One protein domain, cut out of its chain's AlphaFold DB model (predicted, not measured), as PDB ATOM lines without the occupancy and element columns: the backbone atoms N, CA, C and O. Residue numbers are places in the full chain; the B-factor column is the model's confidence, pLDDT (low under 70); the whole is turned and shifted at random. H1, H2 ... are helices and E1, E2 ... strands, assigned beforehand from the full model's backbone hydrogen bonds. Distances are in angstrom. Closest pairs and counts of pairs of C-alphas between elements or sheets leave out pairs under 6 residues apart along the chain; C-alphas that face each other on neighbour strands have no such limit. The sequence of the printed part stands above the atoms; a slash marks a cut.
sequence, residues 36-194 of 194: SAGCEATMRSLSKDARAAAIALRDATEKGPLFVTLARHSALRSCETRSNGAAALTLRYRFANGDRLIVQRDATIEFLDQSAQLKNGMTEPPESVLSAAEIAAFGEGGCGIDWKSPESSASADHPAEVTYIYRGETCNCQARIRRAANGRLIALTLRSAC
ATOM      1  N   SER A  36     159.262 156.255 110.629       60.66
ATOM      2  CA  SER A  36     158.786 157.609 110.929       60.66
ATOM      3  C   SER A  36     157.313 157.842 110.552       60.66
ATOM      4  O   SER A  36     156.595 158.525 111.284       60.66
ATOM      5  N   ALA A  37     156.814 157.221 109.477       64.06
ATOM      6  CA  ALA A  37     155.437 157.381 109.006       64.06
ATOM      7  C   ALA A  37     154.396 156.803 109.984       64.06
ATOM      8  O   ALA A  37     153.267 157.292 110.046       64.06
ATOM      9  N   GLY A  38     154.775 155.798 110.787       72.31
ATOM     10  CA  GLY A  38     153.889 155.202 111.790       72.31
ATOM     11  C   GLY A  38     153.500 156.191 112.890       72.31
ATOM     12  O   GLY A  38     152.316 156.374 113.176       72.31
ATOM     13  N   CYS A  39     154.486 156.899 113.450       77.81
ATOM     14  CA  CYS A  39     154.216 157.879 114.501       77.81
ATOM     15  C   CYS A  39     153.436 159.084 113.968       77.81
ATOM     16  O   CYS A  39     152.491 159.545 114.613       77.81
ATOM     17  N   GLU A  40     153.750 159.542 112.755       82.69
ATOM     18  CA  GLU A  40     153.036 160.654 112.127       82.69
ATOM     19  C   GLU A  40     151.543 160.380 111.938       82.69
ATOM     20  O   GLU A  40     150.736 161.284 112.154       82.69
ATOM     21  N   ALA A  41     151.161 159.153 111.575       84.06
ATOM     22  CA  ALA A  41     149.756 158.784 111.418       84.06
ATOM     23  C   ALA A  41     148.974 158.974 112.728       84.06
ATOM     24  O   ALA A  41     147.916 159.602 112.728       84.06
ATOM     25  N   THR A  42     149.526 158.510 113.854       86.81
ATOM     26  CA  THR A  42     148.880 158.642 115.171       86.81
ATOM     27  C   THR A  42     148.903 160.064 115.727       86.81
ATOM     28  O   THR A  42     147.990 160.461 116.441       86.81
ATOM     29  N   MET A  43     149.902 160.872 115.369       90.44
ATOM     30  CA  MET A  43     149.989 162.265 115.817       90.44
ATOM     31  C   MET A  43     148.972 163.187 115.130       90.44
ATOM     32  O   MET A  43     148.665 164.256 115.654       90.44
ATOM     33  N   ARG A  44     148.451 162.813 113.952       89.69
ATOM     34  CA  ARG A  44     147.491 163.638 113.195       89.69
ATOM     35  C   ARG A  44     146.140 163.798 113.889       89.69
ATOM     36  O   ARG A  44     145.479 164.798 113.637       89.69
ATOM     37  N   SER A  45     145.741 162.847 114.732       89.56
ATOM     38  CA  SER A  45     144.479 162.902 115.483       89.56
ATOM     39  C   SER A  45     144.579 163.682 116.799       89.56
ATOM     40  O   SER A  45     143.574 163.843 117.487       89.56
ATOM     41  N   LEU A  46     145.770 164.165 117.164       91.50
ATOM     42  CA  LEU A  46     145.989 164.948 118.378       91.50
ATOM     43  C   LEU A  46     145.580 166.414 118.186       91.50
ATOM     44  O   LEU A  46     145.572 166.936 117.069       91.50
ATOM     45  N   SER A  47     145.312 167.113 119.296       92.25
ATOM     46  CA  SER A  47     145.201 168.576 119.278       92.25
ATOM     47  C   SER A  47     146.510 169.213 118.789       92.25
ATOM     48  O   SER A  47     147.574 168.593 118.847       92.25
ATOM     49  N   LYS A  48     146.455 170.464 118.317       91.88
ATOM     50  CA  LYS A  48     147.634 171.175 117.790       91.88
ATOM     51  C   LYS A  48     148.801 171.184 118.788       91.88
ATOM     52  O   LYS A  48     149.925 170.860 118.406       91.88
ATOM     53  N   ASP A  49     148.518 171.490 120.051       90.81
ATOM     54  CA  ASP A  49     149.541 171.594 121.096       90.81
ATOM     55  C   ASP A  49     150.089 170.218 121.488       90.81
ATOM     56  O   ASP A  49     151.304 170.027 121.538       90.81
ATOM     57  N   ALA A  50     149.211 169.221 121.659       92.00
ATOM     58  CA  ALA A  50     149.627 167.848 121.945       92.00
ATOM     59  C   ALA A  50     150.467 167.262 120.800       92.00
ATOM     60  O   ALA A  50     151.441 166.552 121.038       92.00
ATOM     61  N   ARG A  51     150.135 167.597 119.547       94.19
ATOM     62  CA  ARG A  51     150.913 167.209 118.369       94.19
ATOM     63  C   ARG A  51     152.296 167.854 118.363       94.19
ATOM     64  O   ARG A  51     153.271 167.154 118.110       94.19
ATOM     65  N   ALA A  52     152.397 169.154 118.641       93.38
ATOM     66  CA  ALA A  52     153.687 169.840 118.719       93.38
ATOM     67  C   ALA A  52     154.575 169.240 119.825       93.38
ATOM     68  O   ALA A  52     155.741 168.928 119.583       93.38
ATOM     69  N   ALA A  53     153.999 168.983 121.003       93.75
ATOM     70  CA  ALA A  53     154.691 168.325 122.107       93.75
ATOM     71  C   ALA A  53     155.115 166.884 121.766       93.75
ATOM     72  O   ALA A  53     156.217 166.470 122.125       93.75
ATOM     73  N   ALA A  54     154.281 166.133 121.041       94.88
ATOM     74  CA  ALA A  54     154.598 164.778 120.598       94.88
ATOM     75  C   ALA A  54     155.727 164.739 119.561       94.88
ATOM     76  O   ALA A  54     156.586 163.864 119.646       94.88
ATOM     77  N   ILE A  55     155.762 165.695 118.625       94.62
ATOM     78  CA  ILE A  55     156.865 165.841 117.664       94.62
ATOM     79  C   ILE A  55     158.167 166.141 118.408       94.62
ATOM     80  O   ILE A  55     159.155 165.443 118.199       94.62
ATOM     81  N   ALA A  56     158.157 167.106 119.332       94.81
ATOM     82  CA  ALA A  56     159.341 167.440 120.122       94.81
ATOM     83  C   ALA A  56     159.837 166.245 120.958       94.81
ATOM     84  O   ALA A  56     161.034 165.956 120.977       94.81
ATOM     85  N   LEU A  57     158.923 165.513 121.609       95.75
ATOM     86  CA  LEU A  57     159.266 164.319 122.386       95.75
ATOM     87  C   LEU A  57     159.846 163.209 121.502       95.75
ATOM     88  O   LEU A  57     160.816 162.564 121.898       95.75
ATOM     89  N   ARG A  58     159.278 162.993 120.311       95.94
ATOM     90  CA  ARG A  58     159.783 162.020 119.335       95.94
ATOM     91  C   ARG A  58     161.189 162.390 118.891       95.94
ATOM     92  O   ARG A  58     162.082 161.560 118.989       95.94
ATOM     93  N   ASP A  59     161.392 163.628 118.461       95.06
ATOM     94  CA  ASP A  59     162.679 164.079 117.935       95.06
ATOM     95  C   ASP A  59     163.782 164.009 119.007       95.06
ATOM     96  O   ASP A  59     164.918 163.642 118.700       95.06
ATOM     97  N   ALA A  60     163.456 164.313 120.269       95.69
ATOM     98  CA  ALA A  60     164.367 164.123 121.397       95.69
ATOM     99  C   ALA A  60     164.641 162.633 121.670       95.69
ATOM    100  O   ALA A  60     165.793 162.238 121.834       95.69
ATOM    101  N   THR A  61     163.597 161.797 121.666       96.94
ATOM    102  CA  THR A  61     163.715 160.349 121.895       96.94
ATOM    103  C   THR A  61     164.588 159.683 120.839       96.94
ATOM    104  O   THR A  61     165.476 158.913 121.185       96.94
ATOM    105  N   GLU A  62     164.375 159.992 119.559       96.00
ATOM    106  CA  GLU A  62     165.081 159.361 118.437       96.00
ATOM    107  C   GLU A  62     166.562 159.755 118.359       96.00
ATOM    108  O   GLU A  62     167.379 159.010 117.819       96.00
ATOM    109  N   LYS A  63     166.931 160.895 118.949       95.50
ATOM    110  CA  LYS A  63     168.330 161.306 119.153       95.50
ATOM    111  C   LYS A  63     168.915 160.778 120.467       95.50
ATOM    112  O   LYS A  63     170.125 160.859 120.671       95.50
ATOM    113  N   GLY A  64     168.070 160.256 121.353       97.06
ATOM    114  CA  GLY A  64     168.437 159.817 122.690       97.06
ATOM    115  C   GLY A  64     169.234 158.503 122.699       97.06
ATOM    116  O   GLY A  64     169.042 157.649 121.824       97.06
ATOM    117  N   PRO A  65     170.092 158.276 123.712       97.88
ATOM    118  CA  PRO A  65     170.981 157.111 123.751       97.88
ATOM    119  C   PRO A  65     170.262 155.761 123.738       97.88
ATOM    120  O   PRO A  65     170.720 154.838 123.061       97.88
ATOM    121  N   LEU A  66     169.117 155.637 124.419       97.75
ATOM    122  CA  LEU A  66     168.334 154.396 124.422       97.75
ATOM    123  C   LEU A  66     167.810 154.050 123.022       97.75
ATOM    124  O   LEU A  66     167.964 152.914 122.581       97.75
ATOM    125  N   PHE A  67     167.244 155.017 122.293       97.44
ATOM    126  CA  PHE A  67     166.764 154.772 120.932       97.44
ATOM    127  C   PHE A  67     167.916 154.456 119.981       97.44
ATOM    128  O   PHE A  67     167.860 153.456 119.269       97.44
ATOM    129  N   VAL A  68     168.971 155.279 119.990       96.88
ATOM    130  CA  VAL A  68     170.133 155.110 119.106       96.88
ATOM    131  C   VAL A  68     170.781 153.744 119.314       96.88
ATOM    132  O   VAL A  68     171.146 153.094 118.338       96.88
ATOM    133  N   THR A  69     170.888 153.283 120.560       96.25
ATOM    134  CA  THR A  69     171.429 151.954 120.868       96.25
ATOM    135  C   THR A  69     170.569 150.857 120.239       96.25
ATOM    136  O   THR A  69     171.086 150.034 119.492       96.25
ATOM    137  N   LEU A  70     169.249 150.874 120.446       95.75
ATOM    138  CA  LEU A  70     168.351 149.867 119.862       95.75
ATOM    139  C   LEU A  70     168.342 149.902 118.326       95.75
ATOM    140  O   LEU A  70     168.365 148.857 117.676       95.75
ATOM    141  N   ALA A  71     168.360 151.102 117.741       94.69
ATOM    142  CA  ALA A  71     168.341 151.302 116.296       94.69
ATOM    143  C   ALA A  71     169.624 150.816 115.594       94.69
ATOM    144  O   ALA A  71     169.572 150.484 114.410       94.69
ATOM    145  N   ARG A  72     170.762 150.726 116.303       94.06
ATOM    146  CA  ARG A  72     171.997 150.109 115.774       94.06
ATOM    147  C   ARG A  72     171.870 148.598 115.606       94.06
ATOM    148  O   ARG A  72     172.458 148.043 114.683       94.06
ATOM    149  N   HIS A  73     171.107 147.944 116.481       91.75
ATOM    150  CA  HIS A  73     170.970 146.483 116.503       91.75
ATOM    151  C   HIS A  73     169.813 145.969 115.652       91.75
ATOM    152  O   HIS A  73     169.793 144.800 115.267       91.75
ATOM    153  N   SER A  74     168.820 146.810 115.371       92.75
ATOM    154  CA  SER A  74     167.645 146.397 114.616       92.75
ATOM    155  C   SER A  74     166.942 147.572 113.953       92.75
ATOM    156  O   SER A  74     166.778 148.638 114.536       92.75
ATOM    157  N   ALA A  75     166.390 147.329 112.763       92.44
ATOM    158  CA  ALA A  75     165.494 148.277 112.114       92.44
ATOM    159  C   ALA A  75     164.221 148.502 112.951       92.44
ATOM    160  O   ALA A  75     163.671 147.563 113.544       92.44
ATOM    161  N   LEU A  76     163.735 149.744 112.964       93.44
ATOM    162  CA  LEU A  76     162.450 150.102 113.556       93.44
ATOM    163  C   LEU A  76     161.311 149.531 112.687       93.44
ATOM    164  O   LEU A  76     161.300 149.705 111.472       93.44
ATOM    165  N   ARG A  77     160.360 148.822 113.304       94.06
ATOM    166  CA  ARG A  77     159.182 148.225 112.640       94.06
ATOM    167  C   ARG A  77     157.963 149.129 112.704       94.06
ATOM    168  O   ARG A  77     157.197 149.198 111.753       94.06
ATOM    169  N   SER A  78     157.735 149.743 113.860       93.31
ATOM    170  CA  SER A  78     156.551 150.564 114.093       93.31
ATOM    171  C   SER A  78     156.802 151.588 115.185       93.31
ATOM    172  O   SER A  78     157.539 151.320 116.135       93.31
ATOM    173  N   CYS A  79     156.093 152.704 115.079       94.62
ATOM    174  CA  CYS A  79     156.063 153.780 116.052       94.62
ATOM    175  C   CYS A  79     154.599 154.167 116.283       94.62
ATOM    176  O   CYS A  79     153.845 154.295 115.320       94.62
ATOM    177  N   GLU A  80     154.190 154.302 117.540       94.75
ATOM    178  CA  GLU A  80     152.839 154.700 117.943       94.75
ATOM    179  C   GLU A  80     152.930 155.836 118.963       94.75
ATOM    180  O   GLU A  80     153.704 155.760 119.920       94.75
ATOM    181  N   THR A  81     152.095 156.858 118.798       95.25
ATOM    182  CA  THR A  81     151.886 157.918 119.786       95.25
ATOM    183  C   THR A  81     150.501 157.787 120.407       95.25
ATOM    184  O   THR A  81     149.500 157.673 119.704       95.25
ATOM    185  N   ARG A  82     150.430 157.853 121.738       94.19
ATOM    186  CA  ARG A  82     149.181 158.038 122.484       94.19
ATOM    187  C   ARG A  82     149.254 159.298 123.329       94.19
ATOM    188  O   ARG A  82     150.323 159.668 123.805       94.19
ATOM    189  N   SER A  83     148.100 159.911 123.536       93.31
ATOM    190  CA  SER A  83     147.908 161.053 124.424       93.31
ATOM    191  C   SER A  83     146.805 160.705 125.416       93.31
ATOM    192  O   SER A  83     145.795 160.115 125.033       93.31
ATOM    193  N   ASN A  84     147.014 161.056 126.682       89.00
ATOM    194  CA  ASN A  84     145.990 161.035 127.720       89.00
ATOM    195  C   ASN A  84     145.754 162.474 128.202       89.00
ATOM    196  O   ASN A  84     146.023 162.818 129.347       89.00
ATOM    197  N   GLY A  85     145.354 163.345 127.272       81.56
ATOM    198  CA  GLY A  85     145.287 164.792 127.483       81.56
ATOM    199  C   GLY A  85     146.507 165.539 126.935       81.56
ATOM    200  O   GLY A  85     147.442 164.945 126.398       81.56
ATOM    201  N   ALA A  86     146.491 166.870 127.040       76.44
ATOM    202  CA  ALA A  86     147.472 167.728 126.367       76.44
ATOM    203  C   ALA A  86     148.914 167.562 126.884       76.44
ATOM    204  O   ALA A  86     149.859 167.762 126.126       76.44
ATOM    205  N   ALA A  87     149.077 167.185 128.153       88.62
ATOM    206  CA  ALA A  87     150.370 167.140 128.833       88.62
ATOM    207  C   ALA A  87     150.956 165.728 128.991       88.62
ATOM    208  O   ALA A  87     152.168 165.605 129.169       88.62
ATOM    209  N   ALA A  88     150.124 164.683 128.894       96.00
ATOM    210  CA  ALA A  88     150.526 163.292 129.066       96.00
ATOM    211  C   ALA A  88     150.623 162.575 127.714       96.00
ATOM    212  O   ALA A  88     149.620 162.337 127.030       96.00
ATOM    213  N   LEU A  89     151.843 162.213 127.331       96.94
ATOM    214  CA  LEU A  89     152.177 161.584 126.060       96.94
ATOM    215  C   LEU A  89     152.884 160.253 126.286       96.94
ATOM    216  O   LEU A  89     153.663 160.075 127.219       96.94
ATOM    217  N   THR A  90     152.633 159.301 125.397       97.69
ATOM    218  CA  THR A  90     153.365 158.039 125.339       97.69
ATOM    219  C   THR A  90     153.787 157.753 123.909       97.69
ATOM    220  O   THR A  90     152.941 157.682 123.018       97.69
ATOM    221  N   LEU A  91     155.080 157.524 123.698       97.25
ATOM    222  CA  LEU A  91     155.629 156.977 122.465       97.25
ATOM    223  C   LEU A  91     155.959 155.501 122.668       97.25
ATOM    224  O   LEU A  91     156.505 155.111 123.701       97.25
ATOM    225  N   ARG A  92     155.625 154.669 121.684       97.75
ATOM    226  CA  ARG A  92     155.975 153.248 121.667       97.75
ATOM    227  C   ARG A  92     156.646 152.894 120.356       97.75
ATOM    228  O   ARG A  92     156.023 152.935 119.299       97.75
ATOM    229  N   TYR A  93     157.888 152.461 120.458       96.81
ATOM    230  CA  TYR A  93     158.695 151.968 119.358       96.81
ATOM    231  C   TYR A  93     158.806 150.450 119.456       96.81
ATOM    232  O   TYR A  93     158.975 149.896 120.547       96.81
ATOM    233  N   ARG A  94     158.717 149.765 118.316       96.75
ATOM    234  CA  ARG A  94     158.989 148.326 118.210       96.75
ATOM    235  C   ARG A  94     160.031 148.088 117.138       96.75
ATOM    236  O   ARG A  94     159.884 148.590 116.025       96.75
ATOM    237  N   PHE A  95     161.029 147.279 117.454       95.44
ATOM    238  CA  PHE A  95     162.125 146.930 116.560       95.44
ATOM    239  C   PHE A  95     161.937 145.518 115.986       95.44
ATOM    240  O   PHE A  95     161.227 144.681 116.547       95.44
ATOM    241  N   ALA A  96     162.534 145.253 114.823       95.25
ATOM    242  CA  ALA A  96     162.409 143.985 114.099       95.25
ATOM    243  C   ALA A  96     162.905 142.758 114.874       95.25
ATOM    244  O   ALA A  96     162.349 141.677 114.694       95.25
ATOM    245  N   ASN A  97     163.892 142.929 115.749       94.62
ATOM    246  CA  ASN A  97     164.405 141.885 116.635       94.62
ATOM    247  C   ASN A  97     163.474 141.572 117.834       94.62
ATOM    248  O   ASN A  97     163.717 140.609 118.561       94.62
ATOM    249  N   GLY A  98     162.388 142.335 118.009       96.62
ATOM    250  CA  GLY A  98     161.411 142.188 119.088       96.62
ATOM    251  C   GLY A  98     161.601 143.150 120.261       96.62
ATOM    252  O   GLY A  98     160.735 143.168 121.140       96.62
ATOM    253  N   ASP A  99     162.665 143.952 120.261       97.44
ATOM    254  CA  ASP A  99     162.905 144.965 121.285       97.44
ATOM    255  C   ASP A  99     161.867 146.087 121.209       97.44
ATOM    256  O   ASP A  99     161.229 146.335 120.174       97.44
ATOM    257  N   ARG A 100     161.674 146.772 122.334       98.12
ATOM    258  CA  ARG A 100     160.707 147.864 122.460       98.12
ATOM    259  C   ARG A 100     161.315 149.018 123.230       98.12
ATOM    260  O   ARG A 100     162.016 148.786 124.205       98.12
ATOM    261  N   LEU A 101     160.970 150.238 122.841       98.44
ATOM    262  CA  LEU A 101     161.212 151.435 123.642       98.44
ATOM    263  C   LEU A 101     159.874 152.110 123.913       98.44
ATOM    264  O   LEU A 101     159.104 152.376 122.988       98.44
ATOM    265  N   ILE A 102     159.590 152.357 125.181       98.56
ATOM    266  CA  ILE A 102     158.407 153.078 125.633       98.56
ATOM    267  C   ILE A 102     158.905 154.355 126.290       98.56
ATOM    268  O   ILE A 102     159.720 154.286 127.205       98.56
ATOM    269  N   VAL A 103     158.417 155.500 125.825       98.31
ATOM    270  CA  VAL A 103     158.696 156.796 126.444       98.31
ATOM    271  C   VAL A 103     157.390 157.393 126.920       98.31
ATOM    272  O   VAL A 103     156.463 157.540 126.128       98.31
ATOM    273  N   GLN A 104     157.306 157.720 128.200       98.31
ATOM    274  CA  GLN A 104     156.167 158.388 128.809       98.31
ATOM    275  C   GLN A 104     156.614 159.746 129.319       98.31
ATOM    276  O   GLN A 104     157.631 159.846 129.993       98.31
ATOM    277  N   ARG A 105     155.848 160.784 128.999       97.62
ATOM    278  CA  ARG A 105     156.060 162.131 129.517       97.62
ATOM    279  C   ARG A 105     154.748 162.648 130.068       97.62
ATOM    280  O   ARG A 105     153.743 162.562 129.369       97.62
ATOM    281  N   ASP A 106     154.782 163.225 131.257       97.50
ATOM    282  CA  ASP A 106     153.680 164.022 131.785       97.50
ATOM    283  C   ASP A 106     154.219 165.374 132.242       97.50
ATOM    284  O   ASP A 106     154.943 165.473 133.228       97.50
ATOM    285  N   ALA A 107     153.899 166.421 131.483       95.12
ATOM    286  CA  ALA A 107     154.387 167.764 131.773       95.12
ATOM    287  C   ALA A 107     153.715 168.418 132.994       95.12
ATOM    288  O   ALA A 107     154.208 169.443 133.446       95.12
ATOM    289  N   THR A 108     152.611 167.868 133.517       95.44
ATOM    290  CA  THR A 108     151.934 168.432 134.703       95.44
ATOM    291  C   THR A 108     152.647 168.113 136.012       95.44
ATOM    292  O   THR A 108     152.502 168.854 136.977       95.44
ATOM    293  N   ILE A 109     153.403 167.017 136.026       94.94
ATOM    294  CA  ILE A 109     154.137 166.485 137.182       94.94
ATOM    295  C   ILE A 109     155.617 166.262 136.837       94.94
ATOM    296  O   ILE A 109     156.217 165.295 137.297       94.94
ATOM    297  N   GLU A 110     156.111 167.051 135.872       95.44
ATOM    298  CA  GLU A 110     157.476 167.043 135.321       95.44
ATOM    299  C   GLU A 110     158.098 165.638 135.215       95.44
ATOM    300  O   GLU A 110     159.251 165.377 135.568       95.44
ATOM    301  N   PHE A 111     157.297 164.707 134.696       97.31
ATOM    302  CA  PHE A 111     157.605 163.290 134.661       97.31
ATOM    303  C   PHE A 111     158.126 162.879 133.290       97.31
ATOM    304  O   PHE A 111     157.540 163.210 132.251       97.31
ATOM    305  N   LEU A 112     159.190 162.080 133.297       97.94
ATOM    306  CA  LEU A 112     159.721 161.401 132.124       97.94
ATOM    307  C   LEU A 112     160.149 159.982 132.508       97.94
ATOM    308  O   LEU A 112     160.885 159.785 133.469       97.94
ATOM    309  N   ASP A 113     159.723 158.993 131.732       98.44
ATOM    310  CA  ASP A 113     160.171 157.603 131.830       98.44
ATOM    311  C   ASP A 113     160.538 157.113 130.432       98.44
ATOM    312  O   ASP A 113     159.748 157.227 129.495       98.44
ATOM    313  N   GLN A 114     161.751 156.593 130.288       98.62
ATOM    314  CA  GLN A 114     162.223 155.911 129.093       98.62
ATOM    315  C   GLN A 114     162.561 154.471 129.466       98.62
ATOM    316  O   GLN A 114     163.530 154.226 130.183       98.62
ATOM    317  N   SER A 115     161.800 153.512 128.944       98.56
ATOM    318  CA  SER A 115     161.974 152.090 129.231       98.56
ATOM    319  C   SER A 115     162.209 151.283 127.957       98.56
ATOM    320  O   SER A 115     161.328 151.165 127.099       98.56
ATOM    321  N   ALA A 116     163.401 150.702 127.847       98.50
ATOM    322  CA  ALA A 116     163.765 149.738 126.820       98.50
ATOM    323  C   ALA A 116     163.540 148.309 127.330       98.50
ATOM    324  O   ALA A 116     164.055 147.930 128.380       98.50
ATOM    325  N   GLN A 117     162.801 147.500 126.574       98.19
ATOM    326  CA  GLN A 117     162.592 146.072 126.822       98.19
ATOM    327  C   GLN A 117     163.342 145.274 125.759       98.19
ATOM    328  O   GLN A 117     163.117 145.476 124.563       98.19
ATOM    329  N   LEU A 118     164.211 144.368 126.202       97.75
ATOM    330  CA  LEU A 118     165.167 143.666 125.353       97.75
ATOM    331  C   LEU A 118     164.799 142.189 125.241       97.75
ATOM    332  O   LEU A 118     164.840 141.432 126.218       97.75
ATOM    333  N   LYS A 119     164.484 141.748 124.025       95.69
ATOM    334  CA  LYS A 119     164.219 140.340 123.742       95.69
ATOM    335  C   LYS A 119     165.518 139.546 123.667       95.69
ATOM    336  O   LYS A 119     165.594 138.468 124.251       95.69
ATOM    337  N   ASN A 120     166.537 140.101 123.009       89.06
ATOM    338  CA  ASN A 120     167.803 139.405 122.745       89.06
ATOM    339  C   ASN A 120     168.986 139.942 123.574       89.06
ATOM    340  O   ASN A 120     170.099 139.445 123.435       89.06
ATOM    341  N   GLY A 121     168.745 140.898 124.480       89.69
ATOM    342  CA  GLY A 121     169.796 141.592 125.229       89.69
ATOM    343  C   GLY A 121     170.495 142.670 124.393       89.69
ATOM    344  O   GLY A 121     169.993 143.064 123.345       89.69
ATOM    345  N   MET A 122     171.641 143.151 124.872       91.81
ATOM    346  CA  MET A 122     172.498 144.117 124.176       91.81
ATOM    347  C   MET A 122     173.967 143.840 124.496       91.81
ATOM    348  O   MET A 122     174.273 143.201 125.506       91.81
ATOM    349  N   THR A 123     174.862 144.317 123.634       90.69
ATOM    350  CA  THR A 123     176.314 144.158 123.799       90.69
ATOM    351  C   THR A 123     176.941 145.266 124.635       90.69
ATOM    352  O   THR A 123     177.963 145.054 125.282       90.69
ATOM    353  N   GLU A 124     176.350 146.455 124.605       95.62
ATOM    354  CA  GLU A 124     176.840 147.627 125.309       95.62
ATOM    355  C   GLU A 124     176.651 147.464 126.824       95.62
ATOM    356  O   GLU A 124     175.636 146.912 127.263       95.62
ATOM    357  N   PRO A 125     177.586 147.973 127.647       97.00
ATOM    358  CA  PRO A 125     177.406 147.999 129.090       97.00
ATOM    359  C   PRO A 125     176.142 148.797 129.453       97.00
ATOM    360  O   PRO A 125     176.022 149.961 129.051       97.00
ATOM    361  N   PRO A 126     175.188 148.212 130.196       97.44
ATOM    362  CA  PRO A 126     173.900 148.852 130.447       97.44
ATOM    363  C   PRO A 126     174.022 150.152 131.252       97.44
ATOM    364  O   PRO A 126     173.298 151.108 130.979       97.44
ATOM    365  N   GLU A 127     174.977 150.220 132.180       98.00
ATOM    366  CA  GLU A 127     175.300 151.420 132.954       98.00
ATOM    367  C   GLU A 127     175.792 152.551 132.040       98.00
ATOM    368  O   GLU A 127     175.393 153.697 132.208       98.00
ATOM    369  N   SER A 128     176.596 152.239 131.016       97.75
ATOM    370  CA  SER A 128     177.094 153.245 130.068       97.75
ATOM    371  C   SER A 128     175.966 153.849 129.232       97.75
ATOM    372  O   SER A 128     175.943 155.061 129.017       97.75
ATOM    373  N   VAL A 129     175.007 153.031 128.792       98.19
ATOM    374  CA  VAL A 129     173.862 153.516 128.005       98.19
ATOM    375  C   VAL A 129     172.924 154.367 128.856       98.19
ATOM    376  O   VAL A 129     172.466 155.413 128.394       98.19
ATOM    377  N   LEU A 130     172.657 153.957 130.099       98.56
ATOM    378  CA  LEU A 130     171.803 154.722 131.004       98.56
ATOM    379  C   LEU A 130     172.483 156.004 131.514       98.56
ATOM    380  O   LEU A 130     171.811 157.027 131.594       98.56
ATOM    381  N   SER A 131     173.793 155.994 131.763       98.31
ATOM    382  CA  SER A 131     174.562 157.201 132.102       98.31
ATOM    383  C   SER A 131     174.588 158.203 130.945       98.31
ATOM    384  O   SER A 131     174.355 159.393 131.143       98.31
ATOM    385  N   ALA A 132     174.756 157.738 129.703       98.06
ATOM    386  CA  ALA A 132     174.612 158.615 128.545       98.06
ATOM    387  C   ALA A 132     173.191 159.204 128.453       98.06
ATOM    388  O   ALA A 132     173.031 160.373 128.104       98.06
ATOM    389  N   ALA A 133     172.157 158.408 128.753       98.06
ATOM    390  CA  ALA A 133     170.769 158.873 128.748       98.06
ATOM    391  C   ALA A 133     170.495 159.901 129.859       98.06
ATOM    392  O   ALA A 133     169.781 160.871 129.613       98.06
ATOM    393  N   GLU A 134     171.092 159.724 131.040       98.00
ATOM    394  CA  GLU A 134     171.073 160.699 132.135       98.00
ATOM    395  C   GLU A 134     171.674 162.032 131.676       98.00
ATOM    396  O   GLU A 134     171.013 163.066 131.763       98.00
ATOM    397  N   ILE A 135     172.885 162.004 131.113       97.81
ATOM    398  CA  ILE A 135     173.567 163.206 130.613       97.81
ATOM    399  C   ILE A 135     172.746 163.887 129.511       97.81
ATOM    400  O   ILE A 135     172.621 165.107 129.479       97.81
ATOM    401  N   ALA A 136     172.136 163.114 128.611       96.38
ATOM    402  CA  ALA A 136     171.287 163.670 127.560       96.38
ATOM    403  C   ALA A 136     170.016 164.348 128.106       96.38
ATOM    404  O   ALA A 136     169.508 165.274 127.476       96.38
ATOM    405  N   ALA A 137     169.492 163.889 129.247       94.81
ATOM    406  CA  ALA A 137     168.287 164.438 129.864       94.81
ATOM    407  C   ALA A 137     168.569 165.648 130.773       94.81
ATOM    408  O   ALA A 137     167.764 166.576 130.800       94.81
ATOM    409  N   PHE A 138     169.699 165.652 131.488       95.62
ATOM    410  CA  PHE A 138     170.012 166.638 132.534       95.62
ATOM    411  C   PHE A 138     171.240 167.520 132.240       95.62
ATOM    412  O   PHE A 138     171.516 168.457 132.987       95.62
ATOM    413  N   GLY A 139     171.963 167.270 131.147       95.69
ATOM    414  CA  GLY A 139     173.212 167.953 130.799       95.69
ATOM    415  C   GLY A 139     174.458 167.246 131.343       95.69
ATOM    416  O   GLY A 139     174.376 166.163 131.917       95.69
ATOM    417  N   GLU A 140     175.635 167.859 131.167       94.12
ATOM    418  CA  GLU A 140     176.943 167.248 131.491       94.12
ATOM    419  C   GLU A 140     177.078 166.776 132.948       94.12
ATOM    420  O   GLU A 140     177.802 165.820 133.212       94.12
ATOM    421  N   GLY A 141     176.368 167.417 133.883       92.12
ATOM    422  CA  GLY A 141     176.368 167.048 135.303       92.12
ATOM    423  C   GLY A 141     175.432 165.892 135.676       92.12
ATOM    424  O   GLY A 141     175.522 165.386 136.793       92.12
ATOM    425  N   GLY A 142     174.547 165.464 134.771       95.56
ATOM    426  CA  GLY A 142     173.532 164.452 135.063       95.56
ATOM    427  C   GLY A 142     172.539 164.876 136.155       95.56
ATOM    428  O   GLY A 142     172.380 166.057 136.459       95.56
ATOM    429  N   CYS A 143     171.854 163.895 136.744       96.56
ATOM    430  CA  CYS A 143     170.946 164.075 137.883       96.56
ATOM    431  C   CYS A 143     171.559 163.558 139.205       96.56
ATOM    432  O   CYS A 143     170.862 163.469 140.223       96.56
ATOM    433  N   GLY A 144     172.854 163.220 139.189       96.25
ATOM    434  CA  GLY A 144     173.629 162.788 140.351       96.25
ATOM    435  C   GLY A 144     173.512 161.297 140.662       96.25
ATOM    436  O   GLY A 144     173.585 160.931 141.831       96.25
ATOM    437  N   ILE A 145     173.277 160.432 139.666       97.62
ATOM    438  CA  ILE A 145     173.206 158.985 139.912       97.62
ATOM    439  C   ILE A 145     174.566 158.438 140.381       97.62
ATOM    440  O   ILE A 145     175.569 158.549 139.671       97.62
ATOM    441  N   ASP A 146     174.593 157.757 141.536       95.62
ATOM    442  CA  ASP A 146     175.755 156.948 141.934       95.62
ATOM    443  C   ASP A 146     175.752 155.600 141.201       95.62
ATOM    444  O   ASP A 146     175.159 154.611 141.637       95.62
ATOM    445  N   TRP A 147     176.471 155.549 140.082       96.00
ATOM    446  CA  TRP A 147     176.629 154.353 139.252       96.00
ATOM    447  C   TRP A 147     177.423 153.210 139.908       96.00
ATOM    448  O   TRP A 147     177.510 152.127 139.325       96.00
ATOM    449  N   LYS A 148     178.017 153.406 141.095       95.31
ATOM    450  CA  LYS A 148     178.830 152.383 141.778       95.31
ATOM    451  C   LYS A 148     178.056 151.583 142.821       95.31
ATOM    452  O   LYS A 148     178.469 150.465 143.127       95.31
ATOM    453  N   SER A 149     176.947 152.118 143.327       93.56
ATOM    454  CA  SER A 149     176.251 151.569 144.497       93.56
ATOM    455  C   SER A 149     174.769 151.294 144.204       93.56
ATOM    456  O   SER A 149     173.899 151.982 144.737       93.56
ATOM    457  N   PRO A 150     174.434 150.304 143.351       96.06
ATOM    458  CA  PRO A 150     173.039 149.966 143.115       96.06
ATOM    459  C   PRO A 150     172.388 149.318 144.339       96.06
ATOM    460  O   PRO A 150     172.951 148.421 144.969       96.06
ATOM    461  N   GLU A 151     171.131 149.666 144.583       95.56
ATOM    462  CA  GLU A 151     170.216 148.847 145.372       95.56
ATOM    463  C   GLU A 151     169.775 147.650 144.520       95.56
ATOM    464  O   GLU A 151     169.288 147.821 143.403       95.56
ATOM    465  N   SER A 152     169.910 146.425 145.027       91.75
ATOM    466  CA  SER A 152     169.382 145.234 144.351       91.75
ATOM    467  C   SER A 152     168.081 144.775 144.995       91.75
ATOM    468  O   SER A 152     168.025 144.598 146.213       91.75
ATOM    469  N   SER A 153     167.065 144.490 144.188       88.62
ATOM    470  CA  SER A 153     165.831 143.855 144.644       88.62
ATOM    471  C   SER A 153     165.381 142.758 143.682       88.62
ATOM    472  O   SER A 153     165.552 142.854 142.464       88.62
ATOM    473  N   ALA A 154     164.803 141.690 144.235       83.75
ATOM    474  CA  ALA A 154     164.070 140.720 143.433       83.75
ATOM    475  C   ALA A 154     162.770 141.364 142.931       83.75
ATOM    476  O   ALA A 154     162.131 142.138 143.651       83.75
ATOM    477  N   SER A 155     162.370 141.053 141.699       76.88
ATOM    478  CA  SER A 155     161.065 141.485 141.192       76.88
ATOM    479  C   SER A 155     159.946 140.758 141.946       76.88
ATOM    480  O   SER A 155     159.987 139.535 142.075       76.88
ATOM    481  N   ALA A 156     158.939 141.496 142.421       77.12
ATOM    482  CA  ALA A 156     157.818 140.922 143.173       77.12
ATOM    483  C   ALA A 156     157.032 139.890 142.347       77.12
ATOM    484  O   ALA A 156     156.695 138.818 142.844       77.12
ATOM    485  N   ASP A 157     156.800 140.192 141.068       78.06
ATOM    486  CA  ASP A 157     156.010 139.346 140.164       78.06
ATOM    487  C   ASP A 157     156.835 138.205 139.549       78.06
ATOM    488  O   ASP A 157     156.303 137.181 139.117       78.06
ATOM    489  N   HIS A 158     158.157 138.376 139.508       84.25
ATOM    490  CA  HIS A 158     159.090 137.423 138.921       84.25
ATOM    491  C   HIS A 158     160.301 137.252 139.845       84.25
ATOM    492  O   HIS A 158     161.349 137.835 139.581       84.25
ATOM    493  N   PRO A 159     160.201 136.434 140.909       81.44
ATOM    494  CA  PRO A 159     161.226 136.350 141.957       81.44
ATOM    495  C   PRO A 159     162.621 135.947 141.464       81.44
ATOM    496  O   PRO A 159     163.617 136.206 142.131       81.44
ATOM    497  N   ALA A 160     162.697 135.301 140.297       87.88
ATOM    498  CA  ALA A 160     163.953 134.917 139.665       87.88
ATOM    499  C   ALA A 160     164.600 136.054 138.844       87.88
ATOM    500  O   ALA A 160     165.722 135.906 138.370       87.88
ATOM    501  N   GLU A 161     163.909 137.177 138.642       94.69
ATOM    502  CA  GLU A 161     164.462 138.380 138.025       94.69
ATOM    503  C   GLU A 161     165.053 139.308 139.084       94.69
ATOM    504  O   GLU A 161     164.449 139.558 140.131       94.69
ATOM    505  N   VAL A 162     166.210 139.883 138.768       96.25
ATOM    506  CA  VAL A 162     166.898 140.846 139.632       96.25
ATOM    507  C   VAL A 162     166.830 142.224 138.994       96.25
ATOM    508  O   VAL A 162     167.124 142.390 137.805       96.25
ATOM    509  N   THR A 163     166.448 143.219 139.789       96.81
ATOM    510  CA  THR A 163     166.482 144.632 139.412       96.81
ATOM    511  C   THR A 163     167.570 145.333 140.209       96.81
ATOM    512  O   THR A 163     167.556 145.305 141.436       96.81
ATOM    513  N   TYR A 164     168.484 145.993 139.508       97.62
ATOM    514  CA  TYR A 164     169.433 146.937 140.088       97.62
ATOM    515  C   TYR A 164     168.876 148.343 139.910       97.62
ATOM    516  O   TYR A 164     168.470 148.716 138.807       97.62
ATOM    517  N   ILE A 165     168.818 149.097 140.997       97.69
ATOM    518  CA  ILE A 165     168.262 150.439 141.087       97.69
ATOM    519  C   ILE A 165     169.396 151.388 141.452       97.69
ATOM    520  O   ILE A 165     170.014 151.243 142.500       97.69
ATOM    521  N   TYR A 166     169.611 152.391 140.612       97.94
ATOM    522  CA  TYR A 166     170.536 153.486 140.870       97.94
ATOM    523  C   TYR A 166     169.713 154.755 141.061       97.94
ATOM    524  O   TYR A 166     168.783 155.007 140.287       97.94
ATOM    525  N   ARG A 167     170.015 155.530 142.101       97.12
ATOM    526  CA  ARG A 167     169.269 156.741 142.457       97.12
ATOM    527  C   ARG A 167     170.158 157.958 142.291       97.12
ATOM    528  O   ARG A 167     171.329 157.908 142.653       97.12
ATOM    529  N   GLY A 168     169.576 159.014 141.740       95.88
ATOM    530  CA  GLY A 168     170.146 160.350 141.724       95.88
ATOM    531  C   GLY A 168     169.516 161.225 142.799       95.88
ATOM    532  O   GLY A 168     168.432 160.937 143.311       95.88
ATOM    533  N   GLU A 169     170.204 162.309 143.125       93.50
ATOM    534  CA  GLU A 169     169.784 163.268 144.152       93.50
ATOM    535  C   GLU A 169     168.795 164.310 143.604       93.50
ATOM    536  O   GLU A 169     168.057 164.939 144.360       93.50
ATOM    537  N   THR A 170     168.743 164.478 142.279       93.88
ATOM    538  CA  THR A 170     167.905 165.481 141.607       93.88
ATOM    539  C   THR A 170     166.628 164.857 141.045       93.88
ATOM    540  O   THR A 170     166.682 163.800 140.422       93.88
ATOM    541  N   CYS A 171     165.475 165.517 141.217       93.38
ATOM    542  CA  CYS A 171     164.191 165.170 140.578       93.38
ATOM    543  C   CYS A 171     163.791 163.688 140.653       93.38
ATOM    544  O   CYS A 171     163.373 163.096 139.650       93.38
ATOM    545  N   ASN A 172     163.971 163.059 141.820       94.81
ATOM    546  CA  ASN A 172     163.684 161.635 142.027       94.81
ATOM    547  C   ASN A 172     164.241 160.744 140.895       94.81
ATOM    548  O   ASN A 172     163.604 159.767 140.484       94.81
ATOM    549  N   CYS A 173     165.391 161.135 140.337       96.75
ATOM    550  CA  CYS A 173     165.963 160.517 139.160       96.75
ATOM    551  C   CYS A 173     166.421 159.102 139.496       96.75
ATOM    552  O   CYS A 173     167.030 158.844 140.537       96.75
ATOM    553  N   GLN A 174     166.094 158.159 138.625       97.81
ATOM    554  CA  GLN A 174     166.351 156.755 138.868       97.81
ATOM    555  C   GLN A 174     166.676 156.034 137.570       97.81
ATOM    556  O   GLN A 174     165.922 156.103 136.598       97.81
ATOM    557  N   ALA A 175     167.740 155.241 137.599       98.38
ATOM    558  CA  ALA A 175     168.038 154.262 136.571       98.38
ATOM    559  C   ALA A 175     167.767 152.844 137.089       98.38
ATOM    560  O   ALA A 175     167.968 152.536 138.266       98.38
ATOM    561  N   ARG A 176     167.269 151.964 136.218       98.12
ATOM    562  CA  ARG A 176     167.002 150.560 136.543       98.12
ATOM    563  C   ARG A 176     167.567 149.641 135.477       98.12
ATOM    564  O   ARG A 176     167.326 149.844 134.289       98.12
ATOM    565  N   ILE A 177     168.233 148.585 135.925       98.06
ATOM    566  CA  ILE A 177     168.743 147.500 135.089       98.06
ATOM    567  C   ILE A 177     168.058 146.219 135.545       98.06
ATOM    568  O   ILE A 177     168.223 145.800 136.690       98.06
ATOM    569  N   ARG A 178     167.285 145.584 134.661       97.25
ATOM    570  CA  ARG A 178     166.616 144.310 134.961       97.25
ATOM    571  C   ARG A 178     167.295 143.164 134.240       97.25
ATOM    572  O   ARG A 178     167.512 143.226 133.025       97.25
ATOM    573  N   ARG A 179     167.569 142.092 134.979       96.94
ATOM    574  CA  ARG A 179     168.144 140.848 134.466       96.94
ATOM    575  C   ARG A 179     167.220 139.670 134.752       96.94
ATOM    576  O   ARG A 179     166.608 139.592 135.812       96.94
ATOM    577  N   ALA A 180     167.139 138.758 133.790       95.50
ATOM    578  CA  ALA A 180     166.489 137.466 133.964       95.50
ATOM    579  C   ALA A 180     167.308 136.557 134.897       95.50
ATOM    580  O   ALA A 180     168.476 136.830 135.176       95.50
ATOM    581  N   ALA A 181     166.722 135.424 135.291       94.38
ATOM    582  CA  ALA A 181     167.347 134.428 136.168       94.38
ATOM    583  C   ALA A 181     168.717 133.928 135.686       94.38
ATOM    584  O   ALA A 181     169.590 133.610 136.485       94.38
ATOM    585  N   ASN A 182     168.928 133.887 134.369       94.00
ATOM    586  CA  ASN A 182     170.196 133.488 133.759       94.00
ATOM    587  C   ASN A 182     171.193 134.654 133.583       94.00
ATOM    588  O   ASN A 182     172.144 134.533 132.815       94.00
ATOM    589  N   GLY A 183     170.951 135.808 134.214       94.31
ATOM    590  CA  GLY A 183     171.796 137.004 134.136       94.31
ATOM    591  C   GLY A 183     171.633 137.839 132.859       94.31
ATOM    592  O   GLY A 183     172.196 138.937 132.763       94.31
ATOM    593  N   ARG A 184     170.843 137.372 131.882       95.62
ATOM    594  CA  ARG A 184     170.599 138.103 130.632       95.62
ATOM    595  C   ARG A 184     169.859 139.407 130.909       95.62
ATOM    596  O   ARG A 184     168.856 139.417 131.618       95.62
ATOM    597  N   LEU A 185     170.323 140.494 130.300       97.00
ATOM    598  CA  LEU A 185     169.654 141.788 130.373       97.00
ATOM    599  C   LEU A 185     168.304 141.748 129.640       97.00
ATOM    600  O   LEU A 185     168.237 141.314 128.488       97.00
ATOM    601  N   ILE A 186     167.244 142.206 130.311       97.00
ATOM    602  CA  ILE A 186     165.870 142.197 129.785       97.00
ATOM    603  C   ILE A 186     165.214 143.575 129.764       97.00
ATOM    604  O   ILE A 186     164.287 143.777 128.980       97.00
ATOM    605  N   ALA A 187     165.674 144.529 130.578       97.81
ATOM    606  CA  ALA A 187     165.203 145.905 130.477       97.81
ATOM    607  C   ALA A 187     166.205 146.928 131.015       97.81
ATOM    608  O   ALA A 187     166.966 146.645 131.944       97.81
ATOM    609  N   LEU A 188     166.119 148.130 130.452       98.56
ATOM    610  CA  LEU A 188     166.749 149.351 130.938       98.56
ATOM    611  C   LEU A 188     165.673 150.415 131.116       98.56
ATOM    612  O   LEU A 188     164.841 150.587 130.228       98.56
ATOM    613  N   THR A 189     165.701 151.137 132.228       98.56
ATOM    614  CA  THR A 189     164.799 152.269 132.452       98.56
ATOM    615  C   THR A 189     165.570 153.455 133.004       98.56
ATOM    616  O   THR A 189     166.343 153.282 133.941       98.56
ATOM    617  N   LEU A 190     165.314 154.646 132.469       98.56
ATOM    618  CA  LEU A 190     165.652 155.922 133.094       98.56
ATOM    619  C   LEU A 190     164.351 156.673 133.374       98.56
ATOM    620  O   LEU A 190     163.525 156.832 132.477       98.56
ATOM    621  N   ARG A 191     164.168 157.122 134.613       98.25
ATOM    622  CA  ARG A 191     162.972 157.826 135.069       98.25
ATOM    623  C   ARG A 191     163.357 159.070 135.859       98.25
ATOM    624  O   ARG A 191     164.307 159.028 136.633       98.25
ATOM    625  N   SER A 192     162.559 160.123 135.738       97.75
ATOM    626  CA  SER A 192     162.629 161.322 136.569       97.75
ATOM    627  C   SER A 192     161.243 161.901 136.843       97.75
ATOM    628  O   SER A 192     160.312 161.700 136.060       97.75
ATOM    629  N   ALA A 193     161.116 162.599 137.970       96.81
ATOM    630  CA  ALA A 193     159.938 163.362 138.362       96.81
ATOM    631  C   ALA A 193     160.358 164.526 139.273       96.81
ATOM    632  O   ALA A 193     160.830 164.287 140.396       96.81
ATOM    633  N   CYS A 194     160.184 165.745 138.774       92.06
ATOM    634  CA  CYS A 194     160.195 166.971 139.565       92.06
ATOM    635  C   CYS A 194     158.722 167.366 139.856       92.06
ATOM    636  O   CYS A 194     158.501 167.963 140.922       92.06
TER     637      CYS A 194
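AT A GLANCE: This is residues 36 to 194 of the 194 residues of an uncharacterized protein of Niveibacterium umoris (UniProt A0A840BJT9). One broad, twisted sheet of eight strands makes a wall, with four helices over one face and the other face bare of named helices. H1 sits by the edge strand E1, H2 slants over E1, E2 and E3, and H3 and H4 follow towards E8 and E7; no named helix lies over E6 and E5. The sheet is antiparallel throughout, in the order E1, E2, E3, E4, E8, E7, E6, E5. The printed part has 159 residues, along the chain H1 H2 H3 E1 E2 E3 E4 H4 E5 E6 E7 E8, and its class is mixed, helices and strands. It is compact, with a radius of gyration of the C-alphas of 15.7 A and spans of 43 by 34 by 31 A.

IN THESE COORDINATES: Start with the sheet: find C-alpha 76 at (162.450, 150.102, 113.556), where E1, residues 76 to 83, begins. E2 is residues 88 to 95, 23.6 A long, E3 100 to 106 and E4 111 to 117. Further on come E5, 151 to 154, E6, 162 to 167, and E7, 174 to 179. E8, residues 185 to 193, runs 25.0 A to C-alpha 193 at (159.938, 163.362, 138.362). For the helices, go back to C-alpha 36 at (158.786, 157.609, 110.929), where H1, residues 36 to 43, begins; H2 is 48 to 63, 23.0 A long, H3 65 to 73 and H4 126 to 138, 18.3 A long.

HOW THE PARTS SIT: E1 E2 E3 E4 and E5 E6 E7 E8 are two meanders, each strand the antiparallel neighbour of the one before. Between them look at E4 and E8, at 176 degrees, with N 114 and O 190 2.8 A apart. At the edges, N 80 and O 92 of the hairpin E1 and E2 are 2.9 A apart, and N 153 and O 163 of the hairpin E5 and E6 2.9 A. The helices lie on the same face, making two layers, sheet and helices. H4 runs along E8 at 19 degrees on the local plane, its height over the sheet 9.4 A; C-alphas 130 and 190 are closest, at 6.6 A. H3 touches H4 at a steep tilt of 44 degrees, with C-alphas 65 and 133 closest, at 5.3 A. H1 and H2, a helical hairpin, only just touch, with 3 pairs of C-alphas within 8 A, the closest Met 43 and Arg 51 at 5.6 A. Every O i to N i+4 pair is within hydrogen-bond range in H2 and H4, 3 of 4 in H1 and 4 of 5 in H3.

THE WHOLE: The C-alphas of Lys 48 and Asn 182 are the two farthest apart, at 46.7 A. The printed part has no cut and ends at the chain's last residue, 194. The link from H4 to E5, residues 139 to 150, is long. Mean pLDDT of the printed part is 93.9; residues 36 to 37 are under 70.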